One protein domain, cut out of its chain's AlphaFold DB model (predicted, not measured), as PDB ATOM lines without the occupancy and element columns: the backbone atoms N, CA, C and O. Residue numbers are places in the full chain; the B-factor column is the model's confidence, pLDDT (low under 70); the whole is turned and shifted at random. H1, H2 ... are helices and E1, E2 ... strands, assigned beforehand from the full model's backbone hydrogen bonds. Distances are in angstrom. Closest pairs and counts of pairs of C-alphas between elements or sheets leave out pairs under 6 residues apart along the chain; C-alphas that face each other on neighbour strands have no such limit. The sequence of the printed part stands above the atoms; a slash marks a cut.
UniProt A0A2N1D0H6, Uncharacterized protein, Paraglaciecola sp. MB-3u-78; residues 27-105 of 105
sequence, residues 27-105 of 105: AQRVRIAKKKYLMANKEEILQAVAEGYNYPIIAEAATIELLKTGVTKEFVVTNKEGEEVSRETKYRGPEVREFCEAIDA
ATOM      1  N   ALA A  27     117.380 139.046 146.832       89.38
ATOM      2  CA  ALA A  27     118.169 138.211 145.928       89.38
ATOM      3  C   ALA A  27     119.679 138.327 146.201       89.38
ATOM      4  O   ALA A  27     120.413 137.335 146.221       89.38
ATOM      5  N   GLN A  28     120.164 139.546 146.440       88.81
ATOM      6  CA  GLN A  28     121.562 139.796 146.768       88.81
ATOM      7  C   GLN A  28     121.924 139.258 148.156       88.81
ATOM      8  O   GLN A  28     123.003 138.672 148.300       88.81
ATOM      9  N   ARG A  29     121.037 139.405 149.148       89.44
ATOM     10  CA  ARG A  29     121.219 138.846 150.499       89.44
ATOM     11  C   ARG A  29     121.305 137.328 150.461       89.44
ATOM     12  O   ARG A  29     122.259 136.773 150.997       89.44
ATOM     13  N   VAL A  30     120.379 136.672 149.763       93.19
ATOM     14  CA  VAL A  30     120.379 135.217 149.563       93.19
ATOM     15  C   VAL A  30     121.678 134.775 148.897       93.19
ATOM     16  O   VAL A  30     122.339 133.861 149.381       93.19
ATOM     17  N   ARG A  31     122.116 135.462 147.835       91.50
ATOM     18  CA  ARG A  31     123.388 135.155 147.164       91.50
ATOM     19  C   ARG A  31     124.589 135.260 148.111       91.50
ATOM     20  O   ARG A  31     125.480 134.417 148.053       91.50
ATOM     21  N   ILE A  32     124.639 136.286 148.960       90.81
ATOM     22  CA  ILE A  32     125.720 136.465 149.942       90.81
ATOM     23  C   ILE A  32     125.658 135.382 151.017       90.81
ATOM     24  O   ILE A  32     126.688 134.778 151.307       90.81
ATOM     25  N   ALA A  33     124.472 135.094 151.558       93.19
ATOM     26  CA  ALA A  33     124.266 134.042 152.545       93.19
ATOM     27  C   ALA A  33     124.719 132.681 152.001       93.19
ATOM     28  O   ALA A  33     125.486 131.982 152.659       93.19
ATOM     29  N   LYS A  34     124.365 132.365 150.747       95.06
ATOM     30  CA  LYS A  34     124.826 131.150 150.070       95.06
ATOM     31  C   LYS A  34     126.356 131.078 149.972       95.06
ATOM     32  O   LYS A  34     126.955 130.040 150.236       95.06
ATOM     33  N   LYS A  35     127.022 132.174 149.610       93.06
ATOM     34  CA  LYS A  35     128.493 132.194 149.545       93.06
ATOM     35  C   LYS A  35     129.134 132.040 150.923       93.06
ATOM     36  O   LYS A  35     130.068 131.258 151.064       93.06
ATOM     37  N   LYS A  36     128.624 132.759 151.930       92.38
ATOM     38  CA  LYS A  36     129.107 132.665 153.317       92.38
ATOM     39  C   LYS A  36     128.963 131.236 153.846       92.38
ATOM     40  O   LYS A  36     129.916 130.722 154.417       92.38
ATOM     41  N   TYR A  37     127.828 130.586 153.590       95.56
ATOM     42  CA  TYR A  37     127.588 129.205 154.001       95.56
ATOM     43  C   TYR A  37     128.561 128.215 153.349       95.56
ATOM     44  O   TYR A  37     129.186 127.444 154.070       95.56
ATOM     45  N   LEU A  38     128.738 128.243 152.020       94.69
ATOM     46  CA  LEU A  38     129.660 127.308 151.352       94.69
ATOM     47  C   LEU A  38     131.091 127.467 151.880       94.69
ATOM     48  O   LEU A  38     131.745 126.482 152.197       94.69
ATOM     49  N   MET A  39     131.554 128.710 152.043       93.94
ATOM     50  CA  MET A  39     132.888 128.986 152.582       93.94
ATOM     51  C   MET A  39     133.047 128.527 154.034       93.94
ATOM     52  O   MET A  39     134.092 127.983 154.379       93.94
ATOM     53  N   ALA A  40     132.035 128.745 154.876       94.25
ATOM     54  CA  ALA A  40     132.072 128.345 156.282       94.25
ATOM     55  C   ALA A  40     132.070 126.820 156.465       94.25
ATOM     56  O   ALA A  40     132.665 126.334 157.418       94.25
ATOM     57  N   ASN A  41     131.450 126.078 155.542       95.69
ATOM     58  CA  ASN A  41     131.319 124.618 155.598       95.69
ATOM     59  C   ASN A  41     132.179 123.911 154.536       95.69
ATOM     60  O   ASN A  41     131.867 122.801 154.109       95.69
ATOM     61  N   LYS A  42     133.256 124.562 154.074       95.50
ATOM     62  CA  LYS A  42     134.118 124.062 152.994       95.50
ATOM     63  C   LYS A  42     134.600 122.630 153.249       95.50
ATOM     64  O   LYS A  42     134.522 121.798 152.352       95.50
ATOM     65  N   GLU A  43     135.127 122.365 154.441       96.12
ATOM     66  CA  GLU A  43     135.738 121.073 154.775       96.12
ATOM     67  C   GLU A  43     134.706 119.942 154.760       96.12
ATOM     68  O   GLU A  43     134.945 118.911 154.141       96.12
ATOM     69  N   GLU A  44     133.529 120.168 155.344       96.69
ATOM     70  CA  GLU A  44     132.433 119.192 155.356       96.69
ATOM     71  C   GLU A  44     131.916 118.888 153.945       96.69
ATOM     72  O   GLU A  44     131.671 117.733 153.599       96.69
ATOM     73  N   ILE A  45     131.792 119.917 153.099       96.62
ATOM     74  CA  ILE A  45     131.355 119.759 151.707       96.62
ATOM     75  C   ILE A  45     132.369 118.931 150.911       96.62
ATOM     76  O   ILE A  45     131.974 118.003 150.206       96.62
ATOM     77  N   LEU A  46     133.666 119.235 151.025       96.00
ATOM     78  CA  LEU A  46     134.717 118.480 150.333       96.00
ATOM     79  C   LEU A  46     134.816 117.040 150.844       96.00
ATOM     80  O   LEU A  46     134.980 116.122 150.042       96.00
ATOM     81  N   GLN A  47     134.651 116.828 152.151       97.06
ATOM     82  CA  GLN A  47     134.608 115.495 152.745       97.06
ATOM     83  C   GLN A  47     133.431 114.675 152.195       97.06
ATOM     84  O   GLN A  47     133.622 113.529 151.798       97.06
ATOM     85  N   ALA A  48     132.237 115.265 152.072       97.19
ATOM     86  CA  ALA A  48     131.088 114.585 151.474       97.19
ATOM     87  C   ALA A  48     131.341 114.193 150.004       97.19
ATOM     88  O   ALA A  48     130.976 113.099 149.569       97.19
ATOM     89  N   VAL A  49     132.010 115.049 149.226       96.06
ATOM     90  CA  VAL A  49     132.418 114.697 147.856       96.06
ATOM     91  C   VAL A  49     133.412 113.531 147.866       96.06
ATOM     92  O   VAL A  49     133.248 112.587 147.093       96.06
ATOM     93  N   ALA A  50     134.405 113.556 148.759       96.00
ATOM     94  CA  ALA A  50     135.397 112.488 148.897       96.00
ATOM     95  C   ALA A  50     134.775 111.141 149.316       96.00
ATOM     96  O   ALA A  50     135.252 110.086 148.902       96.00
ATOM     97  N   GLU A  51     133.682 111.170 150.081       97.31
ATOM     98  CA  GLU A  51     132.886 109.993 150.455       97.31
ATOM     99  C   GLU A  51     131.964 109.485 149.330       97.31
ATOM    100  O   GLU A  51     131.340 108.432 149.465       97.31
ATOM    101  N   GLY A  52     131.900 110.190 148.197       96.19
ATOM    102  CA  GLY A  52     131.158 109.770 147.009       96.19
ATOM    103  C   GLY A  52     129.711 110.263 146.948       96.19
ATOM    104  O   GLY A  52     128.952 109.808 146.086       96.19
ATOM    105  N   TYR A  53     129.304 111.200 147.811       97.19
ATOM    106  CA  TYR A  53     127.996 111.842 147.675       97.19
ATOM    107  C   TYR A  53     127.951 112.703 146.410       97.19
ATOM    108  O   TYR A  53     128.882 113.440 146.084       97.19
ATOM    109  N   ASN A  54     126.837 112.633 145.681       96.69
ATOM    110  CA  ASN A  54     126.662 113.441 144.480       96.69
ATOM    111  C   ASN A  54     126.292 114.898 144.825       96.69
ATOM    112  O   ASN A  54     125.672 115.188 145.850       96.69
ATOM    113  N   TYR A  55     126.641 115.828 143.932       97.56
ATOM    114  CA  TYR A  55     126.398 117.257 144.145       97.56
ATOM    115  C   TYR A  55     124.925 117.638 144.389       97.56
ATOM    116  O   TYR A  55     124.693 118.534 145.199       97.56
ATOM    117  N   PRO A  56     123.916 117.017 143.737       97.94
ATOM    118  CA  PRO A  56     122.513 117.269 144.069       97.94
ATOM    119  C   PRO A  56     122.154 116.989 145.536       97.94
ATOM    120  O   PRO A  56     121.534 117.842 146.163       97.94
ATOM    121  N   ILE A  57     122.597 115.862 146.105       97.75
ATOM    122  CA  ILE A  57     122.324 115.511 147.512       97.75
ATOM    123  C   ILE A  57     122.995 116.510 148.460       97.75
ATOM    124  O   ILE A  57     122.370 116.999 149.401       97.75
ATOM    125  N   ILE A  58     124.250 116.872 148.183       97.88
ATOM    126  CA  ILE A  58     124.977 117.867 148.984       97.88
ATOM    127  C   ILE A  58     124.269 119.230 148.915       97.88
ATOM    128  O   ILE A  58     124.134 119.914 149.928       97.88
ATOM    129  N   ALA A  59     123.760 119.616 147.741       97.81
ATOM    130  CA  ALA A  59     123.008 120.856 147.560       97.81
ATOM    131  C   ALA A  59     121.692 120.871 148.357       97.81
ATOM    132  O   ALA A  59     121.332 121.907 148.922       97.81
ATOM    133  N   GLU A  60     120.976 119.747 148.429       97.75
ATOM    134  CA  GLU A  60     119.762 119.618 149.244       97.75
ATOM    135  C   GLU A  60     120.073 119.779 150.735       97.75
ATOM    136  O   GLU A  60     119.457 120.617 151.400       97.75
ATOM    137  N   ALA A  61     121.082 119.067 151.242       97.50
ATOM    138  CA  ALA A  61     121.522 119.183 152.632       97.50
ATOM    139  C   ALA A  61     121.968 120.617 152.973       97.50
ATOM    140  O   ALA A  61     121.482 121.210 153.938       97.50
ATOM    141  N   ALA A  62     122.804 121.223 152.124       97.19
ATOM    142  CA  ALA A  62     123.244 122.609 152.279       97.19
ATOM    143  C   ALA A  62     122.076 123.604 152.249       97.19
ATOM    144  O   ALA A  62     122.098 124.613 152.950       97.19
ATOM    145  N   THR A  63     121.037 123.333 151.453       97.56
ATOM    146  CA  THR A  63     119.824 124.161 151.426       97.56
ATOM    147  C   THR A  63     119.082 124.080 152.754       97.56
ATOM    148  O   THR A  63     118.708 125.115 153.299       97.56
ATOM    149  N   ILE A  64     118.896 122.877 153.302       96.69
ATOM    150  CA  ILE A  64     118.220 122.674 154.589       96.69
ATOM    151  C   ILE A  64     118.954 123.420 155.706       96.69
ATOM    152  O   ILE A  64     118.323 124.176 156.447       96.69
ATOM    153  N   GLU A  65     120.273 123.258 155.805       96.94
ATOM    154  CA  GLU A  65     121.081 123.934 156.824       96.94
ATOM    155  C   GLU A  65     121.084 125.454 156.645       96.94
ATOM    156  O   GLU A  65     120.871 126.195 157.606       96.94
ATOM    157  N   LEU A  66     121.223 125.944 155.408       95.75
ATOM    158  CA  LEU A  66     121.143 127.373 155.124       95.75
ATOM    159  C   LEU A  66     119.798 127.960 155.583       95.75
ATOM    160  O   LEU A  66     119.777 129.022 156.204       95.75
ATOM    161  N   LEU A  67     118.675 127.285 155.333       94.69
ATOM    162  CA  LEU A  67     117.353 127.776 155.740       94.69
ATOM    163  C   LEU A  67     117.162 127.813 157.267       94.69
ATOM    164  O   LEU A  67     116.365 128.619 157.752       94.69
ATOM    165  N   LYS A  68     117.919 127.023 158.043       94.38
ATOM    166  CA  LYS A  68     117.931 127.115 159.518       94.38
ATOM    167  C   LYS A  68     118.571 128.410 160.029       94.38
ATOM    168  O   LYS A  68     118.294 128.812 161.153       94.38
ATOM    169  N   THR A  69     119.372 129.096 159.207       90.50
ATOM    170  CA  THR A  69     120.015 130.375 159.573       90.50
ATOM    171  C   THR A  69     119.063 131.577 159.561       90.50
ATOM    172  O   THR A  69     119.464 132.682 159.917       90.50
ATOM    173  N   GLY A  70     117.806 131.385 159.147       88.81
ATOM    174  CA  GLY A  70     116.819 132.462 159.042       88.81
ATOM    175  C   GLY A  70     116.923 133.283 157.756       88.81
ATOM    176  O   GLY A  70     116.273 134.322 157.650       88.81
ATOM    177  N   VAL A  71     117.705 132.832 156.765       92.38
ATOM    178  CA  VAL A  71     117.666 133.431 155.425       92.38
ATOM    179  C   VAL A  71     116.259 133.299 154.830       92.38
ATOM    180  O   VAL A  71     115.563 132.301 155.032       92.38
ATOM    181  N   THR A  72     115.847 134.306 154.068       92.88
ATOM    182  CA  THR A  72     114.579 134.313 153.342       92.88
ATOM    183  C   THR A  72     114.413 133.056 152.481       92.88
ATOM    184  O   THR A  72     115.306 132.705 151.708       92.88
ATOM    185  N   LYS A  73     113.257 132.389 152.600       95.00
ATOM    186  CA  LYS A  73     112.929 131.152 151.863       95.00
ATOM    187  C   LYS A  73     112.569 131.400 150.402       95.00
ATOM    188  O   LYS A  73     112.888 130.573 149.557       95.00
ATOM    189  N   GLU A  74     111.932 132.529 150.115       96.31
ATOM    190  CA  GLU A  74     111.514 132.928 148.774       96.31
ATOM    191  C   GLU A  74     111.763 134.414 148.561       96.31
ATOM    192  O   GLU A  74     111.475 135.222 149.437       96.31
ATOM    193  N   PHE A  75     112.286 134.780 147.399       94.19
ATOM    194  CA  PHE A  75     112.617 136.157 147.066       94.19
ATOM    195  C   PHE A  75     112.186 136.486 145.642       94.19
ATOM    196  O   PHE A  75     112.165 135.626 144.759       94.19
ATOM    197  N   VAL A  76     111.864 137.753 145.415       93.50
ATOM    198  CA  VAL A  76     111.464 138.242 144.098       93.50
ATOM    199  C   VAL A  76     112.703 138.599 143.285       93.50
ATOM    200  O   VAL A  76     113.636 139.239 143.776       93.50
ATOM    201  N   VAL A  77     112.713 138.184 142.021       92.19
ATOM    202  CA  VAL A  77     113.674 138.647 141.018       92.19
ATOM    203  C   VAL A  77     112.937 139.158 139.798       92.19
ATOM    204  O   VAL A  77     111.891 138.633 139.431       92.19
ATOM    205  N   THR A  78     113.522 140.138 139.125       91.19
ATOM    206  CA  THR A  78     113.062 140.564 137.806       91.19
ATOM    207  C   THR A  78     113.638 139.620 136.750       91.19
ATOM    208  O   THR A  78     114.853 139.403 136.699       91.19
ATOM    209  N   ASN A  79     112.781 139.008 135.934       91.44
ATOM    210  CA  ASN A  79     113.204 138.154 134.826       91.44
ATOM    211  C   ASN A  79     113.736 139.001 133.641       91.44
ATOM    212  O   ASN A  79     113.790 140.228 133.698       91.44
ATOM    213  N   LYS A  80     114.160 138.350 132.548       89.44
ATOM    214  CA  LYS A  80     114.689 139.048 131.356       89.44
ATOM    215  C   LYS A  80     113.636 139.879 130.608       89.44
ATOM    216  O   LYS A  80     114.008 140.719 129.798       89.44
ATOM    217  N   GLU A  81     112.361 139.623 130.868       92.88
ATOM    218  CA  GLU A  81     111.208 140.296 130.265       92.88
ATOM    219  C   GLU A  81     110.735 141.484 131.121       92.88
ATOM    220  O   GLU A  81     109.853 142.230 130.711       92.88
ATOM    221  N   GLY A  82     111.365 141.713 132.282       92.25
ATOM    222  CA  GLY A  82     111.025 142.802 133.197       92.25
ATOM    223  C   GLY A  82     109.965 142.440 134.238       92.25
ATOM    224  O   GLY A  82     109.575 143.305 135.017       92.25
ATOM    225  N   GLU A  83     109.515 141.186 134.293       94.12
ATOM    226  CA  GLU A  83     108.471 140.748 135.220       94.12
ATOM    227  C   GLU A  83     109.052 140.287 136.559       94.12
ATOM    228  O   GLU A  83     110.095 139.627 136.619       94.12
ATOM    229  N   GLU A  84     108.342 140.596 137.640       94.81
ATOM    230  CA  GLU A  84     108.653 140.105 138.977       94.81
ATOM    231  C   GLU A  84     108.206 138.649 139.137       94.81
ATOM    232  O   GLU A  84     107.027 138.322 139.027       94.81
ATOM    233  N   VAL A  85     109.159 137.762 139.428       94.75
ATOM    234  CA  VAL A  85     108.900 136.341 139.679       94.75
ATOM    235  C   VAL A  85     109.452 135.926 141.038       94.75
ATOM    236  O   VAL A  85     110.596 136.241 141.377       94.75
ATOM    237  N   SER A  86     108.651 135.187 141.812       94.75
ATOM    238  CA  SER A  86     109.118 134.572 143.060       94.75
ATOM    239  C   SER A  86     110.069 133.412 142.759       94.75
ATOM    240  O   SER A  86     109.879 132.636 141.814       94.75
ATOM    241  N   ARG A  87     111.133 133.302 143.551       93.38
ATOM    242  CA  ARG A  87     112.143 132.250 143.472       93.38
ATOM    243  C   ARG A  87     112.424 131.699 144.854       93.38
ATOM    244  O   ARG A  87     112.637 132.449 145.796       93.38
ATOM    245  N   GLU A  88     112.535 130.383 144.935       96.12
ATOM    246  CA  GLU A  88     112.987 129.695 146.140       96.12
ATOM    247  C   GLU A  88     114.493 129.878 146.373       96.12
ATOM    248  O   GLU A  88     115.317 129.753 145.455       96.12
ATOM    249  N   THR A  89     114.859 130.067 147.635       96.25
ATOM    250  CA  THR A  89     116.231 129.948 148.121       96.25
ATOM    251  C   THR A  89     116.618 128.480 148.191       96.25
ATOM    252  O   THR A  89     116.201 127.751 149.086       96.25
ATOM    253  N   LYS A  90     117.450 128.052 147.244       96.50
ATOM    254  CA  LYS A  90     118.056 126.717 147.227       96.50
ATOM    255  C   LYS A  90     119.409 126.716 146.550       96.50
ATOM    256  O   LYS A  90     119.668 127.562 145.687       96.50
ATOM    257  N   TYR A  91     120.252 125.762 146.916       97.06
ATOM    258  CA  TYR A  91     121.383 125.357 146.095       97.06
ATOM    259  C   TYR A  91     120.935 124.408 144.995       97.06
ATOM    260  O   TYR A  91     119.983 123.642 145.135       97.06
ATOM    261  N   ARG A  92     121.664 124.453 143.886       95.50
ATOM    262  CA  ARG A  92     121.607 123.459 142.821       95.50
ATOM    263  C   ARG A  92     122.932 122.710 142.785       95.50
ATOM    264  O   ARG A  92     123.973 123.302 143.059       95.50
ATOM    265  N   GLY A  93     122.902 121.448 142.362       96.12
ATOM    266  CA  GLY A  93     124.112 120.630 142.207       96.12
ATOM    267  C   GLY A  93     125.263 121.331 141.461       96.12
ATOM    268  O   GLY A  93     126.380 121.310 141.968       96.12
ATOM    269  N   PRO A  94     125.024 122.027 140.327       97.38
ATOM    270  CA  PRO A  94     126.079 122.771 139.639       97.38
ATOM    271  C   PRO A  94     126.757 123.851 140.489       97.38
ATOM    272  O   PRO A  94     127.961 124.020 140.372       97.38
ATOM    273  N   GLU A  95     126.028 124.533 141.379       94.56
ATOM    274  CA  GLU A  95     126.615 125.574 142.236       94.56
ATOM    275  C   GLU A  95     127.588 124.982 143.263       94.56
ATOM    276  O   GLU A  95     128.601 125.598 143.582       94.56
ATOM    277  N   VAL A  96     127.287 123.785 143.778       96.25
ATOM    278  CA  VAL A  96     128.186 123.060 144.688       96.25
ATOM    279  C   VAL A  96     129.409 122.553 143.929       96.25
ATOM    280  O   VAL A  96     130.526 122.717 144.405       96.25
ATOM    281  N   ARG A  97     129.215 122.005 142.722       96.44
ATOM    282  CA  ARG A  97     130.321 121.557 141.867       96.44
ATOM    283  C   ARG A  97     131.285 122.698 141.543       96.44
ATOM    284  O   ARG A  97     132.478 122.555 141.771       96.44
ATOM    285  N   GLU A  98     130.766 123.826 141.057       95.56
ATOM    286  CA  GLU A  98     131.568 125.012 140.723       95.56
ATOM    287  C   GLU A  98     132.347 125.534 141.938       95.56
ATOM    288  O   GLU A  98     133.484 125.981 141.805       95.56
ATOM    289  N   PHE A  99     131.755 125.460 143.134       94.94
ATOM    290  CA  PHE A  99     132.436 125.813 144.377       94.94
ATOM    291  C   PHE A  99     133.614 124.881 144.688       94.94
ATOM    292  O   PHE A  99     134.694 125.377 145.005       94.94
ATOM    293  N   CYS A 100     133.426 123.564 144.582       93.38
ATOM    294  CA  CYS A 100     134.497 122.588 144.796       93.38
ATOM    295  C   CYS A 100     135.623 122.759 143.764       93.38
ATOM    296  O   CYS A 100     136.784 122.884 144.142       93.38
ATOM    297  N   GLU A 101     135.279 122.872 142.478       93.25
ATOM    298  CA  GLU A 101     136.246 123.061 141.386       93.25
ATOM    299  C   GLU A 101     137.075 124.348 141.549       93.25
ATOM    300  O   GLU A 101     138.264 124.356 141.247       93.25
ATOM    301  N   ALA A 102     136.478 125.431 142.056       90.19
ATOM    302  CA  ALA A 102     137.183 126.695 142.289       90.19
ATOM    303  C   ALA A 102     138.151 126.662 143.484       90.19
ATOM    304  O   ALA A 102     138.975 127.563 143.621       90.19
ATOM    305  N   ILE A 103     138.015 125.682 144.378       84.19
ATOM    306  CA  ILE A 103     138.870 125.521 145.557       84.19
ATOM    307  C   ILE A 103     140.075 124.628 145.266       84.19
ATOM    308  O   ILE A 103     141.129 124.837 145.867       84.19
ATOM    309  N   ASP A 104     139.901 123.644 144.389       65.94
ATOM    310  CA  ASP A 104     140.956 122.710 143.996       65.94
ATOM    311  C   ASP A 104     141.915 123.292 142.933       65.94
ATOM    312  O   ASP A 104     142.948 122.682 142.652       65.94
ATOM    313  N   ALA A 105     141.582 124.452 142.348       57.03
ATOM    314  CA  ALA A 105     142.374 125.173 141.340       57.03
ATOM    315  C   ALA A 105     143.436 126.105 141.952       57.03
ATOM    316  O   ALA A 105     144.558 126.150 141.393       57.03
TER     317      ALA A 105
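Overview. This is residues 27 to 105 of the 105 residues of an uncharacterized protein of Paraglaciecola sp. MB-3u-78 (UniProt A0A2N1D0H6). An elongated domain in which a two-stranded antiparallel hairpin, E1 and E2, makes one end, H2 and H4 lie toward the other end, and H1 and H3, whose centres are nearest to the mean of the C-alphas, lie between, the four helices packed only loosely. H1 runs along the long axis, from beside E1 toward H2, while H3 and H4 make a nearly square corner at their first residues. The printed part has 79 residues, with four named helices and two named strands in the order H1, H2, H3, E1, E2, H4, and its class is mostly helix. The whole is only just compact, close to loose, with a radius of gyration of the C-alphas of 13.5 A, and it spans 42 by 26 by 19 A.

Along the chain. H1 holds residues 27 to 40 and is 19.9 A long from first to last C-alpha, beginning at C-alpha 27, (118.169, 138.211, 145.928). H2 holds residues 42 to 50, 12.3 A. H3 holds residues 55 to 68, 20.1 A, beginning at C-alpha 55, (126.398, 117.257, 144.145). E1 holds residues 74 to 78, 13.5 A, and E2 residues 84 to 88, 13.4 A. H4 holds residues 93 to 104, 17.1 A, and ends at C-alpha 104, (140.956, 122.710, 143.996).

Arrangement. H3 is the hub, touching the other three helices. H1 and H3 only just touch, with 3 pairs of C-alphas within 8 A; the closest are those of Tyr 37 and Leu 66, 6.8 A apart. Their lines stand at 71 degrees, only just about perpendicular. H2 and H3 form a helical hairpin and only just touch, also with 3 pairs; the closest C-alphas, those of Ile 45 and Ile 58, are 7.2 A apart. They run opposite ways at a shallow tilt of 30 degrees. H3 and H4 touch with residues 55 to 59 and 93 to 97, the closest C-alphas being those of Pro 56 and Gly 93, 4.2 A apart; their lines are about perpendicular at 83 degrees. H1 and H4 are close but not clearly touching, with the closest C-alphas, those of Leu 38 and Phe 99, 7.7 A apart. The closest C-alphas of H1 and E1, those of Ala 27 and Phe 75, are 6.0 A apart. E1 and E2 form a hairpin of antiparallel strands, their directions at 145 degrees, with N 75 and O 87 at 2.9 A and N 87 and O 75 at 2.8 A, within hydrogen-bond range. H2 is apart from both strands. In H1, H2, H3 and H4 every O i to N i+4 pair is within hydrogen-bond range.

Size, cuts and confidence. The two C-alphas farthest apart, those of Glu 51 and Gly 82, are 43.0 A from each other. The printed part has no cut, and its five links between named elements are tight. The mean pLDDT of the printed part is 93.7, and residues 104 to 105 are under 70; Ala 105 is the chain's last residue.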